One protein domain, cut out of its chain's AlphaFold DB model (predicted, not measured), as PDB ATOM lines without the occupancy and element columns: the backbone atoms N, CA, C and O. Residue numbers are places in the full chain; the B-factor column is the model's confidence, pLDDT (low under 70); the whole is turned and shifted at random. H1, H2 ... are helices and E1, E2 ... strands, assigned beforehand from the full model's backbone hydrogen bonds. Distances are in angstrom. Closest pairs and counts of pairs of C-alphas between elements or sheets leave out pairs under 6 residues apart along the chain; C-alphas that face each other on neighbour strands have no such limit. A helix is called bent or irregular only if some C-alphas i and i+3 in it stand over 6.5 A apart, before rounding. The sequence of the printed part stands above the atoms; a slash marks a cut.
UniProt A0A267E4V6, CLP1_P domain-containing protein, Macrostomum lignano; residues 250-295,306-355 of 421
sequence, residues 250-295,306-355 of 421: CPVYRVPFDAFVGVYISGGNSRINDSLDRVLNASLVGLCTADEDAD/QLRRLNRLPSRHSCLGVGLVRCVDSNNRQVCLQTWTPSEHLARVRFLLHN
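This is residues 250 to 295 and 306 to 355 of the 421 residues of the protein "CLP1_P domain-containing protein" of Macrostomum lignano (UniProt A0A267E4V6). One strongly twisted sheet of six strands makes the body, with its longest strand, E4, bending sharply between E5 and E1 on one side and E3, E6 and E2 on the other. The short helix H1 packs on the sheet near the last residues of E4 and near E2, while the one-turn helix H2 only grazes it, near E3 and E4. The 96 printed residues hold, along the chain, E1 E2 H1 E3 E4 E5 H2 E6; the class is mixed, helices and strands. The mixed sheet has the order E1 E5 E4 E3 E6 E2, with only E6 and E2 parallel. The whole is compact and rounded, with a radius of gyration of the C-alphas of 12.2 A and spans of 32 by 28 by 21 A.

Across the sheet stand E1, residues 252 to 256, E5, residues 334 to 339, E4, residues 317 to 329, E3, residues 284 to 290, E6, residues 351 to 354, and E2, residues 262 to 265. E1 and E2 are the edge strands. E4 bends by 88 degrees at residue 326. E4 and E5 form a hairpin, antiparallel at 123 degrees, with N 326 and O 336 2.8 A apart. E1 and E5 are antiparallel at 145 degrees, with N 253 and O 337 at 2.8 A. On the other side of E4, E3 is antiparallel to it at 133 degrees, with N 287 and O 321 at 3.0 A. E3 and E6 are antiparallel at 143 degrees, with N 286 and O 353 at 2.8 A. E6 and E2 are parallel at 22 degrees, with N 264 and O 352 at 2.8 A. Residues 263 to 264 of E2 also pair, parallel, with residues 309 to 310. H1, residues 273 to 280, is on the sheet; its closest C-alphas to E4 are those of Asp 277 and Val 328, 5.5 A apart. H2, residues 343 to 346, only grazes the sheet, and the C-alphas of Leu 320 and His 345, the closest of E4 and H2, are 7.2 A apart. H1 and H2 are apart. In H1, 2 of 4 O i to N i+4 pairs are within hydrogen-bond range; H2 is too short for such a pair.

E1 begins at C-alpha 252, (354.812, 214.667, 296.914), and is 13.0 A long; E2 is 9.9 A. H1, 11.8 A, is irregular: C-alphas 274 and 277 are 8.4 A apart. E3 is 19.3 A, E4 26.5 A, E5 15.2 A and H2 4.8 A. E6, 9.8 A, ends at C-alpha 354, (354.015, 211.502, 278.779).

The two C-alphas farthest apart, those of Arg 271 and Glu 344, are 34.0 A apart. Residues 296 to 305, in the link from E3 to E4, are not printed, and C-alphas 295 and 306 are 19.3 A apart across the cut. Of the links printed whole, E2 to H1 is short and the others are tight. The mean pLDDT of the printed part is 84.3, with residues 268 to 274 and 292 to 295 under 70.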
ATOM      1  N   CYS A 250     350.742 220.791 296.731       77.25
ATOM      2  CA  CYS A 250     350.340 219.390 296.815       77.25
ATOM      3  C   CYS A 250     351.364 218.519 297.542       77.25
ATOM      4  O   CYS A 250     352.568 218.792 297.466       77.25
ATOM      5  N   PRO A 251     350.914 217.391 298.122       79.06
ATOM      6  CA  PRO A 251     351.816 216.346 298.581       79.06
ATOM      7  C   PRO A 251     352.677 215.796 297.436       79.06
ATOM      8  O   PRO A 251     352.254 215.690 296.280       79.06
ATOM      9  N   VAL A 252     353.902 215.405 297.792       88.06
ATOM     10  CA  VAL A 252     354.812 214.667 296.914       88.06
ATOM     11  C   VAL A 252     354.795 213.201 297.330       88.06
ATOM     12  O   VAL A 252     355.269 212.837 298.405       88.06
ATOM     13  N   TYR A 253     354.270 212.351 296.459       87.69
ATOM     14  CA  TYR A 253     354.212 210.911 296.654       87.69
ATOM     15  C   TYR A 253     355.475 210.245 296.120       87.69
ATOM     16  O   TYR A 253     355.961 210.571 295.038       87.69
ATOM     17  N   ARG A 254     355.990 209.259 296.853       90.69
ATOM     18  CA  ARG A 254     357.024 208.347 296.355       90.69
ATOM     19  C   ARG A 254     356.351 207.069 295.892       90.69
ATOM     20  O   ARG A 254     355.897 206.278 296.713       90.69
ATOM     21  N   VAL A 255     356.272 206.886 294.581       89.62
ATOM     22  CA  VAL A 255     355.550 205.771 293.970       89.62
ATOM     23  C   VAL A 255     356.556 204.756 293.422       89.62
ATOM     24  O   VAL A 255     357.366 205.125 292.570       89.62
ATOM     25  N   PRO A 256     356.560 203.494 293.889       89.88
ATOM     26  CA  PRO A 256     357.441 202.458 293.349       89.88
ATOM     27  C   PRO A 256     357.196 202.212 291.856       89.88
ATOM     28  O   PRO A 256     356.058 202.296 291.401       89.88
ATOM     29  N   PHE A 257     358.230 201.839 291.096       89.19
ATOM     30  CA  PHE A 257     358.087 201.493 289.671       89.19
ATOM     31  C   PHE A 257     357.048 200.390 289.449       89.19
ATOM     32  O   PHE A 257     356.254 200.485 288.521       89.19
ATOM     33  N   ASP A 258     357.002 199.412 290.357       87.00
ATOM     34  CA  ASP A 258     356.068 198.279 290.330       87.00
ATOM     35  C   ASP A 258     354.589 198.685 290.460       87.00
ATOM     36  O   ASP A 258     353.710 197.892 290.130       87.00
ATOM     37  N   ALA A 259     354.295 199.911 290.910       86.69
ATOM     38  CA  ALA A 259     352.927 200.425 290.929       86.69
ATOM     39  C   ALA A 259     352.392 200.689 289.510       86.69
ATOM     40  O   ALA A 259     351.184 200.649 289.284       86.69
ATOM     41  N   PHE A 260     353.283 200.926 288.541       88.31
ATOM     42  CA  PHE A 260     352.920 201.166 287.153       88.31
ATOM     43  C   PHE A 260     353.161 199.917 286.300       88.31
ATOM     44  O   PHE A 260     354.195 199.255 286.362       88.31
ATOM     45  N   VAL A 261     352.233 199.633 285.396       86.31
ATOM     46  CA  VAL A 261     352.464 198.693 284.295       86.31
ATOM     47  C   VAL A 261     353.475 199.260 283.301       86.31
ATOM     48  O   VAL A 261     354.254 198.518 282.699       86.31
ATOM     49  N   GLY A 262     353.469 200.579 283.113       88.88
ATOM     50  CA  GLY A 262     354.430 201.233 282.247       88.88
ATOM     51  C   GLY A 262     354.165 202.712 282.017       88.88
ATOM     52  O   GLY A 262     353.407 203.370 282.728       88.88
ATOM     53  N   VAL A 263     354.832 203.223 280.990       90.75
ATOM     54  CA  VAL A 263     354.825 204.621 280.573       90.75
ATOM     55  C   VAL A 263     354.477 204.672 279.093       90.75
ATOM     56  O   VAL A 263     355.180 204.088 278.263       90.75
ATOM     57  N   TYR A 264     353.408 205.372 278.733       90.19
ATOM     58  CA  TYR A 264     353.083 205.650 277.338       90.19
ATOM     59  C   TYR A 264     353.671 206.999 276.919       90.19
ATOM     60  O   TYR A 264     353.465 208.009 277.586       90.19
ATOM     61  N   ILE A 265     354.396 207.032 275.797       88.44
ATOM     62  CA  ILE A 265     354.974 208.264 275.237       88.44
ATOM     63  C   ILE A 265     354.278 208.565 273.914       88.44
ATOM     64  O   ILE A 265     354.587 207.940 272.890       88.44
ATOM     65  N   SER A 266     353.377 209.546 273.933       85.44
ATOM     66  CA  SER A 266     352.598 209.944 272.758       85.44
ATOM     67  C   SER A 266     353.484 210.497 271.643       85.44
ATOM     68  O   SER A 266     354.275 211.409 271.868       85.44
ATOM     69  N   GLY A 267     353.396 209.949 270.429       75.38
ATOM     70  CA  GLY A 267     354.215 210.398 269.291       75.38
ATOM     71  C   GLY A 267     355.727 210.161 269.443       75.38
ATOM     72  O   GLY A 267     356.509 210.689 268.655       75.38
ATOM     73  N   GLY A 268     356.156 209.388 270.448       61.66
ATOM     74  CA  GLY A 268     357.566 209.088 270.691       61.66
ATOM     75  C   GLY A 268     358.134 208.047 269.724       61.66
ATOM     76  O   GLY A 268     357.479 207.053 269.398       61.66
ATOM     77  N   ASN A 269     359.395 208.232 269.321       59.03
ATOM     78  CA  ASN A 269     360.145 207.224 268.572       59.03
ATOM     79  C   ASN A 269     360.288 205.925 269.381       59.03
ATOM     80  O   ASN A 269     360.497 205.948 270.592       59.03
ATOM     81  N   SER A 270     360.264 204.782 268.692       57.41
ATOM     82  CA  SER A 270     360.394 203.439 269.285       57.41
ATOM     83  C   SER A 270     361.712 203.165 270.016       57.41
ATOM     84  O   SER A 270     361.835 202.146 270.685       57.41
ATOM     85  N   ARG A 271     362.685 204.077 269.921       57.88
ATOM     86  CA  ARG A 271     364.053 203.926 270.435       57.88
ATOM     87  C   ARG A 271     364.273 204.484 271.850       57.88
ATOM     88  O   ARG A 271     365.403 204.507 272.306       57.88
ATOM     89  N   ILE A 272     363.227 204.960 272.532       63.28
ATOM     90  CA  ILE A 272     363.339 205.691 273.815       63.28
ATOM     91  C   ILE A 272     363.344 204.756 275.053       63.28
ATOM     92  O   ILE A 272     363.394 205.220 276.188       63.28
ATOM     93  N   ASN A 273     363.328 203.433 274.870       63.56
ATOM     94  CA  ASN A 273     363.169 202.491 275.988       63.56
ATOM     95  C   ASN A 273     364.281 202.584 277.052       63.56
ATOM     96  O   ASN A 273     363.978 202.433 278.230       63.56
ATOM     97  N   ASP A 274     365.516 202.913 276.670       62.53
ATOM     98  CA  ASP A 274     366.677 202.865 277.574       62.53
ATOM     99  C   ASP A 274     366.878 204.145 278.414       62.53
ATOM    100  O   ASP A 274     367.919 204.325 279.045       62.53
ATOM    101  N   SER A 275     365.943 205.103 278.389       78.38
ATOM    102  CA  SER A 275     366.100 206.389 279.100       78.38
ATOM    103  C   SER A 275     364.780 206.984 279.600       78.38
ATOM    104  O   SER A 275     364.615 208.206 279.634       78.38
ATOM    105  N   LEU A 276     363.809 206.138 279.962       83.12
ATOM    106  CA  LEU A 276     362.505 206.599 280.460       83.12
ATOM    107  C   LEU A 276     362.620 207.424 281.746       83.12
ATOM    108  O   LEU A 276     361.865 208.374 281.923       83.12
ATOM    109  N   ASP A 277     363.585 207.099 282.602       84.69
ATOM    110  CA  ASP A 277     363.924 207.859 283.803       84.69
ATOM    111  C   ASP A 277     364.293 209.312 283.479       84.69
ATOM    112  O   ASP A 277     363.765 210.246 284.080       84.69
ATOM    113  N   ARG A 278     365.129 209.515 282.456       83.50
ATOM    114  CA  ARG A 278     365.536 210.848 281.995       83.50
ATOM    115  C   ARG A 278     364.408 211.595 281.298       83.50
ATOM    116  O   ARG A 278     364.331 212.812 281.416       83.50
ATOM    117  N   VAL A 279     363.558 210.882 280.562       84.56
ATOM    118  CA  VAL A 279     362.430 211.476 279.828       84.56
ATOM    119  C   VAL A 279     361.337 211.951 280.778       84.56
ATOM    120  O   VAL A 279     360.753 213.008 280.554       84.56
ATOM    121  N   LEU A 280     361.058 211.186 281.832       88.38
ATOM    122  CA  LEU A 280     360.054 211.535 282.833       88.38
ATOM    123  C   LEU A 280     360.521 212.619 283.798       88.38
ATOM    124  O   LEU A 280     359.691 213.311 284.371       88.38
ATOM    125  N   ASN A 281     361.825 212.766 284.014       86.94
ATOM    126  CA  ASN A 281     362.309 213.746 284.971       86.94
ATOM    127  C   ASN A 281     361.885 215.175 284.584       86.94
ATOM    128  O   ASN A 281     362.082 215.599 283.444       86.94
ATOM    129  N   ALA A 282     361.332 215.919 285.547       84.94
ATOM    130  CA  ALA A 282     360.809 217.274 285.368       84.94
ATOM    131  C   ALA A 282     359.716 217.403 284.284       84.94
ATOM    132  O   ALA A 282     359.586 218.457 283.658       84.94
ATOM    133  N   SER A 283     358.918 216.352 284.065       87.94
ATOM    134  CA  SER A 283     357.813 216.372 283.105       87.94
ATOM    135  C   SER A 283     356.438 216.372 283.774       87.94
ATOM    136  O   SER A 283     356.253 215.896 284.898       87.94
ATOM    137  N   LEU A 284     355.452 216.912 283.055       91.00
ATOM    138  CA  LEU A 284     354.044 216.763 283.399       91.00
ATOM    139  C   LEU A 284     353.515 215.476 282.756       91.00
ATOM    140  O   LEU A 284     353.710 215.244 281.559       91.00
ATOM    141  N   VAL A 285     352.851 214.638 283.549       93.75
ATOM    142  CA  VAL A 285     352.311 213.346 283.114       93.75
ATOM    143  C   VAL A 285     350.821 213.229 283.407       93.75
ATOM    144  O   VAL A 285     350.320 213.766 284.394       93.75
ATOM    145  N   GLY A 286     350.111 212.512 282.540       94.62
ATOM    146  CA  GLY A 286     348.750 212.055 282.789       94.62
ATOM    147  C   GLY A 286     348.775 210.819 283.681       94.62
ATOM    148  O   GLY A 286     349.593 209.918 283.473       94.62
ATOM    149  N   LEU A 287     347.895 210.785 284.678       94.56
ATOM    150  CA  LEU A 287     347.757 209.676 285.619       94.56
ATOM    151  C   LEU A 287     346.608 208.781 285.161       94.56
ATOM    152  O   LEU A 287     345.443 209.105 285.394       94.56
ATOM    153  N   CYS A 288     346.924 207.696 284.451       94.44
ATOM    154  CA  CYS A 288     345.928 206.956 283.684       94.44
ATOM    155  C   CYS A 288     345.580 205.581 284.272       94.44
ATOM    156  O   CYS A 288     346.443 204.841 284.752       94.44
ATOM    157  N   THR A 289     344.301 205.221 284.171       92.19
ATOM    158  CA  THR A 289     343.764 203.873 284.396       92.19
ATOM    159  C   THR A 289     343.485 203.191 283.059       92.19
ATOM    160  O   THR A 289     343.409 203.853 282.024       92.19
ATOM    161  N   ALA A 290     343.309 201.872 283.069       86.56
ATOM    162  CA  ALA A 290     342.781 201.123 281.933       86.56
ATOM    163  C   ALA A 290     341.881 199.992 282.441       86.56
ATOM    164  O   ALA A 290     342.182 199.417 283.488       86.56
ATOM    165  N   ASP A 291     340.817 199.689 281.697       72.38
ATOM    166  CA  ASP A 291     339.817 198.683 282.090       72.38
ATOM    167  C   ASP A 291     340.291 197.238 281.861       72.38
ATOM    168  O   ASP A 291     339.830 196.320 282.535       72.38
ATOM    169  N   GLU A 292     341.225 197.018 280.928       62.50
ATOM    170  CA  GLU A 292     341.691 195.679 280.553       62.50
ATOM    171  C   GLU A 292     343.208 195.518 280.726       62.50
ATOM    172  O   GLU A 292     344.011 196.200 280.084       62.50
ATOM    173  N   ASP A 293     343.612 194.529 281.532       52.94
ATOM    174  CA  ASP A 293     345.014 194.113 281.675       52.94
ATOM    175  C   ASP A 293     345.568 193.420 280.401       52.94
ATOM    176  O   ASP A 293     346.775 193.192 280.285       52.94
ATOM    177  N   ALA A 294     344.711 193.100 279.419       50.75
ATOM    178  CA  ALA A 294     345.084 192.400 278.186       50.75
ATOM    179  C   ALA A 294     345.988 193.239 277.261       50.75
ATOM    180  O   ALA A 294     346.953 192.706 276.709       50.75
ATOM    181  N   ASP A 295     345.741 194.550 277.155       50.78
ATOM    182  CA  ASP A 295     346.617 195.508 276.450       50.78
ATOM    183  C   ASP A 295     347.890 195.836 277.251       50.78
ATOM    184  O   ASP A 295     348.886 196.338 276.721       50.78
ATOM    185  N   GLN A 306     363.283 198.410 286.026       79.00
ATOM    186  CA  GLN A 306     363.216 199.659 285.275       79.00
ATOM    187  C   GLN A 306     361.780 199.904 284.816       79.00
ATOM    188  O   GLN A 306     361.023 198.952 284.623       79.00
ATOM    189  N   LEU A 307     361.435 201.174 284.600       84.25
ATOM    190  CA  LEU A 307     360.175 201.543 283.962       84.25
ATOM    191  C   LEU A 307     360.107 200.940 282.555       84.25
ATOM    192  O   LEU A 307     361.099 200.911 281.825       84.25
ATOM    193  N   ARG A 308     358.919 200.482 282.162       85.81
ATOM    194  CA  ARG A 308     358.672 199.899 280.840       85.81
ATOM    195  C   ARG A 308     357.862 200.847 279.973       85.81
ATOM    196  O   ARG A 308     356.883 201.432 280.424       85.81
ATOM    197  N   ARG A 309     358.210 200.945 278.690       86.56
ATOM    198  CA  ARG A 309     357.399 201.680 277.718       86.56
ATOM    199  C   ARG A 309     356.219 200.834 277.243       86.56
ATOM    200  O   ARG A 309     356.398 199.687 276.834       86.56
ATOM    201  N   LEU A 310     355.032 201.429 277.225       86.06
ATOM    202  CA  LEU A 310     353.868 200.864 276.550       86.06
ATOM    203  C   LEU A 310     353.951 201.159 275.049       86.06
ATOM    204  O   LEU A 310     354.156 202.300 274.631       86.06
ATOM    205  N   ASN A 311     353.794 200.120 274.227       83.12
ATOM    206  CA  ASN A 311     353.883 200.241 272.768       83.12
ATOM    207  C   ASN A 311     352.617 200.830 272.137       83.12
ATOM    208  O   ASN A 311     352.667 201.330 271.014       83.12
ATOM    209  N   ARG A 312     351.487 200.731 272.836       84.56
ATOM    210  CA  ARG A 312     350.184 201.236 272.411       84.56
ATOM    211  C   ARG A 312     349.477 201.846 273.609       84.56
ATOM    212  O   ARG A 312     349.675 201.387 274.732       84.56
ATOM    213  N   LEU A 313     348.664 202.861 273.345       87.94
ATOM    214  CA  LEU A 313     347.723 203.365 274.329       87.94
ATOM    215  C   LEU A 313     346.568 202.357 274.449       87.94
ATOM    216  O   LEU A 313     346.045 201.953 273.399       87.94
ATOM    217  N   PRO A 314     346.180 201.943 275.669       88.38
ATOM    218  CA  PRO A 314     344.995 201.119 275.860       88.38
ATOM    219  C   PRO A 314     343.758 201.826 275.301       88.38
ATOM    220  O   PRO A 314     343.571 203.030 275.512       88.38
ATOM    221  N   SER A 315     342.920 201.088 274.571       83.50
ATOM    222  CA  SER A 315     341.759 201.680 273.892       83.50
ATOM    223  C   SER A 315     340.764 202.287 274.890       83.50
ATOM    224  O   SER A 315     340.259 203.389 274.673       83.50
ATOM    225  N   ARG A 316     340.537 201.613 276.022       86.00
ATOM    226  CA  ARG A 316     339.663 202.070 277.111       86.00
ATOM    227  C   ARG A 316     340.509 202.519 278.295       86.00
ATOM    228  O   ARG A 316     340.782 201.744 279.209       86.00
ATOM    229  N   HIS A 317     340.991 203.754 278.226       91.88
ATOM    230  CA  HIS A 317     341.738 204.376 279.314       91.88
ATOM    231  C   HIS A 317     341.036 205.646 279.787       91.88
ATOM    232  O   HIS A 317     340.412 206.362 279.001       91.88
ATOM    233  N   SER A 318     341.202 205.950 281.068       93.06
ATOM    234  CA  SER A 318     340.763 207.202 281.678       93.06
ATOM    235  C   SER A 318     341.949 207.876 282.353       93.06
ATOM    236  O   SER A 318     342.940 207.231 282.690       93.06
ATOM    237  N   CYS A 319     341.882 209.188 282.520       93.94
ATOM    238  CA  CYS A 319     342.855 209.977 283.253       93.94
ATOM    239  C   CYS A 319     342.205 210.473 284.545       93.94
ATOM    240  O   CYS A 319     341.157 211.109 284.499       93.94
ATOM    241  N   LEU A 320     342.841 210.208 285.686       91.62
ATOM    242  CA  LEU A 320     342.358 210.614 287.014       91.62
ATOM    243  C   LEU A 320     342.873 211.988 287.448       91.62
ATOM    244  O   LEU A 320     342.422 212.540 288.450       91.62
ATOM    245  N   GLY A 321     343.847 212.516 286.713       91.00
ATOM    246  CA  GLY A 321     344.460 213.805 286.976       91.00
ATOM    247  C   GLY A 321     345.782 213.958 286.242       91.00
ATOM    248  O   GLY A 321     346.137 213.170 285.358       91.00
ATOM    249  N   VAL A 322     346.522 214.979 286.649       91.75
ATOM    250  CA  VAL A 322     347.873 215.272 286.177       91.75
ATOM    251  C   VAL A 322     348.850 215.255 287.340       91.75
ATOM    252  O   VAL A 322     348.495 215.589 288.472       91.75
ATOM    253  N   GLY A 323     350.092 214.880 287.067       91.12
ATOM    254  CA  GLY A 323     351.156 214.891 288.062       91.12
ATOM    255  C   GLY A 323     352.450 215.454 287.501       91.12
ATOM    256  O   GLY A 323     352.803 215.207 286.349       91.12
ATOM    257  N   LEU A 324     353.161 216.219 288.322       91.12
ATOM    258  CA  LEU A 324     354.510 216.687 288.039       91.12
ATOM    259  C   LEU A 324     355.511 215.664 288.576       91.12
ATOM    260  O   LEU A 324     355.567 215.409 289.781       91.12
ATOM    261  N   VAL A 325     356.326 215.094 287.692       91.69
ATOM    262  CA  VAL A 325     357.426 214.214 288.090       91.69
ATOM    263  C   VAL A 325     358.598 215.076 288.549       91.69
ATOM    264  O   VAL A 325     359.273 215.722 287.747       91.69
ATOM    265  N   ARG A 326     358.844 215.095 289.861       87.31
ATOM    266  CA  ARG A 326     359.931 215.866 290.488       87.31
ATOM    267  C   ARG A 326     361.283 215.177 290.345       87.31
ATOM    268  O   ARG A 326     362.291 215.844 290.144       87.31
ATOM    269  N   CYS A 327     361.283 213.854 290.465       86.75
ATOM    270  CA  CYS A 327     362.450 213.006 290.281       86.75
ATOM    271  C   CYS A 327     362.052 211.595 289.860       86.75
ATOM    272  O   CYS A 327     360.984 211.100 290.225       86.75
ATOM    273  N   VAL A 328     362.954 210.930 289.138       89.69
ATOM    274  CA  VAL A 328     362.945 209.477 288.969       89.69
ATOM    275  C   VAL A 328     364.197 208.928 289.639       89.69
ATOM    276  O   VAL A 328     365.312 209.170 289.184       89.69
ATOM    277  N   ASP A 329     364.013 208.221 290.749       87.81
ATOM    278  CA  ASP A 329     365.084 207.581 291.502       87.81
ATOM    279  C   ASP A 329     365.227 206.128 291.040       87.81
ATOM    280  O   ASP A 329     364.562 205.217 291.538       87.81
ATOM    281  N   SER A 330     366.103 205.915 290.059       86.44
ATOM    282  CA  SER A 330     366.398 204.587 289.513       86.44
ATOM    283  C   SER A 330     367.089 203.660 290.523       86.44
ATOM    284  O   SER A 330     366.978 202.443 290.386       86.44
ATOM    285  N   ASN A 331     367.760 204.198 291.551       87.00
ATOM    286  CA  ASN A 331     368.438 203.390 292.571       87.00
ATOM    287  C   ASN A 331     367.419 202.768 293.529       87.00
ATOM    288  O   ASN A 331     367.459 201.567 293.797       87.00
ATOM    289  N   ASN A 332     366.468 203.579 293.999       86.50
ATOM    290  CA  ASN A 332     365.396 203.126 294.886       86.50
ATOM    291  C   ASN A 332     364.150 202.631 294.133       86.50
ATOM    292  O   ASN A 332     363.220 202.130 294.764       86.50
ATOM    293  N   ARG A 333     364.141 202.726 292.795       89.56
ATOM    294  CA  ARG A 333     363.034 202.345 291.898       89.56
ATOM    295  C   ARG A 333     361.736 203.071 292.244       89.56
ATOM    296  O   ARG A 333     360.684 202.449 292.394       89.56
ATOM    297  N   GLN A 334     361.823 204.389 292.401       90.38
ATOM    298  CA  GLN A 334     360.702 205.245 292.787       90.38
ATOM    299  C   GLN A 334     360.564 206.451 291.858       90.38
ATOM    300  O   GLN A 334     361.547 207.035 291.408       90.38
ATOM    301  N   VAL A 335     359.324 206.852 291.600       90.75
ATOM    302  CA  VAL A 335     358.968 208.117 290.959       90.75
ATOM    303  C   VAL A 335     358.453 209.063 292.038       90.75
ATOM    304  O   VAL A 335     357.532 208.724 292.780       90.75
ATOM    305  N   CYS A 336     359.044 210.250 292.125       91.75
ATOM    306  CA  CYS A 336     358.587 211.326 292.995       91.75
ATOM    307  C   CYS A 336     357.507 212.124 292.251       91.75
ATOM    308  O   CYS A 336     357.826 212.883 291.331       91.75
ATOM    309  N   LEU A 337     356.243 211.946 292.620       91.00
ATOM    310  CA  LEU A 337     355.096 212.508 291.917       91.00
ATOM    311  C   LEU A 337     354.378 213.550 292.774       91.00
ATOM    312  O   LEU A 337     353.892 213.239 293.855       91.00
ATOM    313  N   GLN A 338     354.262 214.771 292.266       90.00
ATOM    314  CA  GLN A 338     353.488 215.842 292.889       90.00
ATOM    315  C   GLN A 338     352.152 215.996 292.158       90.00
ATOM    316  O   GLN A 338     352.133 216.267 290.956       90.00
ATOM    317  N   THR A 339     351.032 215.776 292.849       88.25
ATOM    318  CA  THR A 339     349.697 215.754 292.229       88.25
ATOM    319  C   THR A 339     348.591 216.110 293.222       88.25
ATOM    320  O   THR A 339     348.708 215.817 294.410       88.25
ATOM    321  N   TRP A 340     347.509 216.706 292.711       83.06
ATOM    322  CA  TRP A 340     346.250 216.893 293.440       83.06
ATOM    323  C   TRP A 340     345.450 215.598 293.586       83.06
ATOM    324  O   TRP A 340     344.535 215.547 294.399       83.06
ATOM    325  N   THR A 341     345.770 214.557 292.810       84.94
ATOM    326  CA  THR A 341     345.075 213.274 292.889       84.94
ATOM    327  C   THR A 341     345.314 212.637 294.269       84.94
ATOM    328  O   THR A 341     346.468 212.355 294.608       84.94
ATOM    329  N   PRO A 342     344.256 212.381 295.066       81.50
ATOM    330  CA  PRO A 342     344.387 211.744 296.376       81.50
ATOM    331  C   PRO A 342     345.020 210.357 296.291       81.50
ATOM    332  O   PRO A 342     344.881 209.661 295.281       81.50
ATOM    333  N   SER A 343     345.656 209.913 297.376       82.44
ATOM    334  CA  SER A 343     346.347 208.616 297.434       82.44
ATOM    335  C   SER A 343     345.452 207.424 297.078       82.44
ATOM    336  O   SER A 343     345.921 206.480 296.445       82.44
ATOM    337  N   GLU A 344     344.168 207.472 297.441       82.69
ATOM    338  CA  GLU A 344     343.190 206.416 297.146       82.69
ATOM    339  C   GLU A 344     342.958 206.247 295.635       82.69
ATOM    340  O   GLU A 344     342.908 205.134 295.114       82.69
ATOM    341  N   HIS A 345     342.930 207.356 294.896       84.38
ATOM    342  CA  HIS A 345     342.834 207.335 293.439       84.38
ATOM    343  C   HIS A 345     344.182 207.085 292.771       84.38
ATOM    344  O   HIS A 345     344.240 206.421 291.736       84.38
ATOM    345  N   LEU A 346     345.279 207.555 293.370       86.25
ATOM    346  CA  LEU A 346     346.626 207.280 292.883       86.25
ATOM    347  C   LEU A 346     346.917 205.771 292.869       86.25
ATOM    348  O   LEU A 346     347.557 205.289 291.940       86.25
ATOM    349  N   ALA A 347     346.375 205.012 293.828       87.06
ATOM    350  CA  ALA A 347     346.474 203.552 293.865       87.06
ATOM    351  C   ALA A 347     345.811 202.848 292.663       87.06
ATOM    352  O   ALA A 347     346.164 201.715 292.342       87.06
ATOM    353  N   ARG A 348     344.870 203.511 291.975       89.12
ATOM    354  CA  ARG A 348     344.212 202.993 290.763       89.12
ATOM    355  C   ARG A 348     345.018 203.267 289.494       89.12
ATOM    356  O   ARG A 348     344.718 202.680 288.456       89.12
ATOM    357  N   VAL A 349     346.011 204.158 289.541       91.75
ATOM    358  CA  VAL A 349     346.810 204.529 288.367       91.75
ATOM    359  C   VAL A 349     347.605 203.319 287.889       91.75
ATOM    360  O   VAL A 349     348.379 202.725 288.630       91.75
ATOM    361  N   ARG A 350     347.418 202.959 286.619       92.50
ATOM    362  CA  ARG A 350     348.057 201.798 285.990       92.50
ATOM    363  C   ARG A 350     349.248 202.195 285.134       92.50
ATOM    364  O   ARG A 350     350.189 201.419 285.025       92.50
ATOM    365  N   PHE A 351     349.239 203.374 284.519       93.31
ATOM    366  CA  PHE A 351     350.355 203.837 283.698       93.31
ATOM    367  C   PHE A 351     350.459 205.361 283.680       93.31
ATOM    368  O   PHE A 351     349.479 206.075 283.901       93.31
ATOM    369  N   LEU A 352     351.663 205.855 283.394       94.75
ATOM    370  CA  LEU A 352     351.921 207.282 283.206       94.75
ATOM    371  C   LEU A 352     351.876 207.626 281.722       94.75
ATOM    372  O   LEU A 352     352.490 206.933 280.905       94.75
ATOM    373  N   LEU A 353     351.198 208.713 281.367       93.50
ATOM    374  CA  LEU A 353     351.187 209.224 280.003       93.50
ATOM    375  C   LEU A 353     352.053 210.475 279.882       93.50
ATOM    376  O   LEU A 353     351.790 211.492 280.515       93.50
ATOM    377  N   HIS A 354     353.080 210.409 279.043       91.38
ATOM    378  CA  HIS A 354     354.015 211.502 278.779       91.38
ATOM    379  C   HIS A 354     353.655 212.262 277.486       91.38
ATOM    380  O   HIS A 354     352.872 211.791 276.656       91.38
ATOM    381  N   ASN A 355     354.306 213.410 277.298       84.56
ATOM    382  CA  ASN A 355     354.256 214.370 276.194       84.56
ATOM    383  C   ASN A 355     353.140 215.407 276.271       84.56
ATOM    384  O   ASN A 355     352.908 216.096 275.275       84.56
TER     385      ASN A 355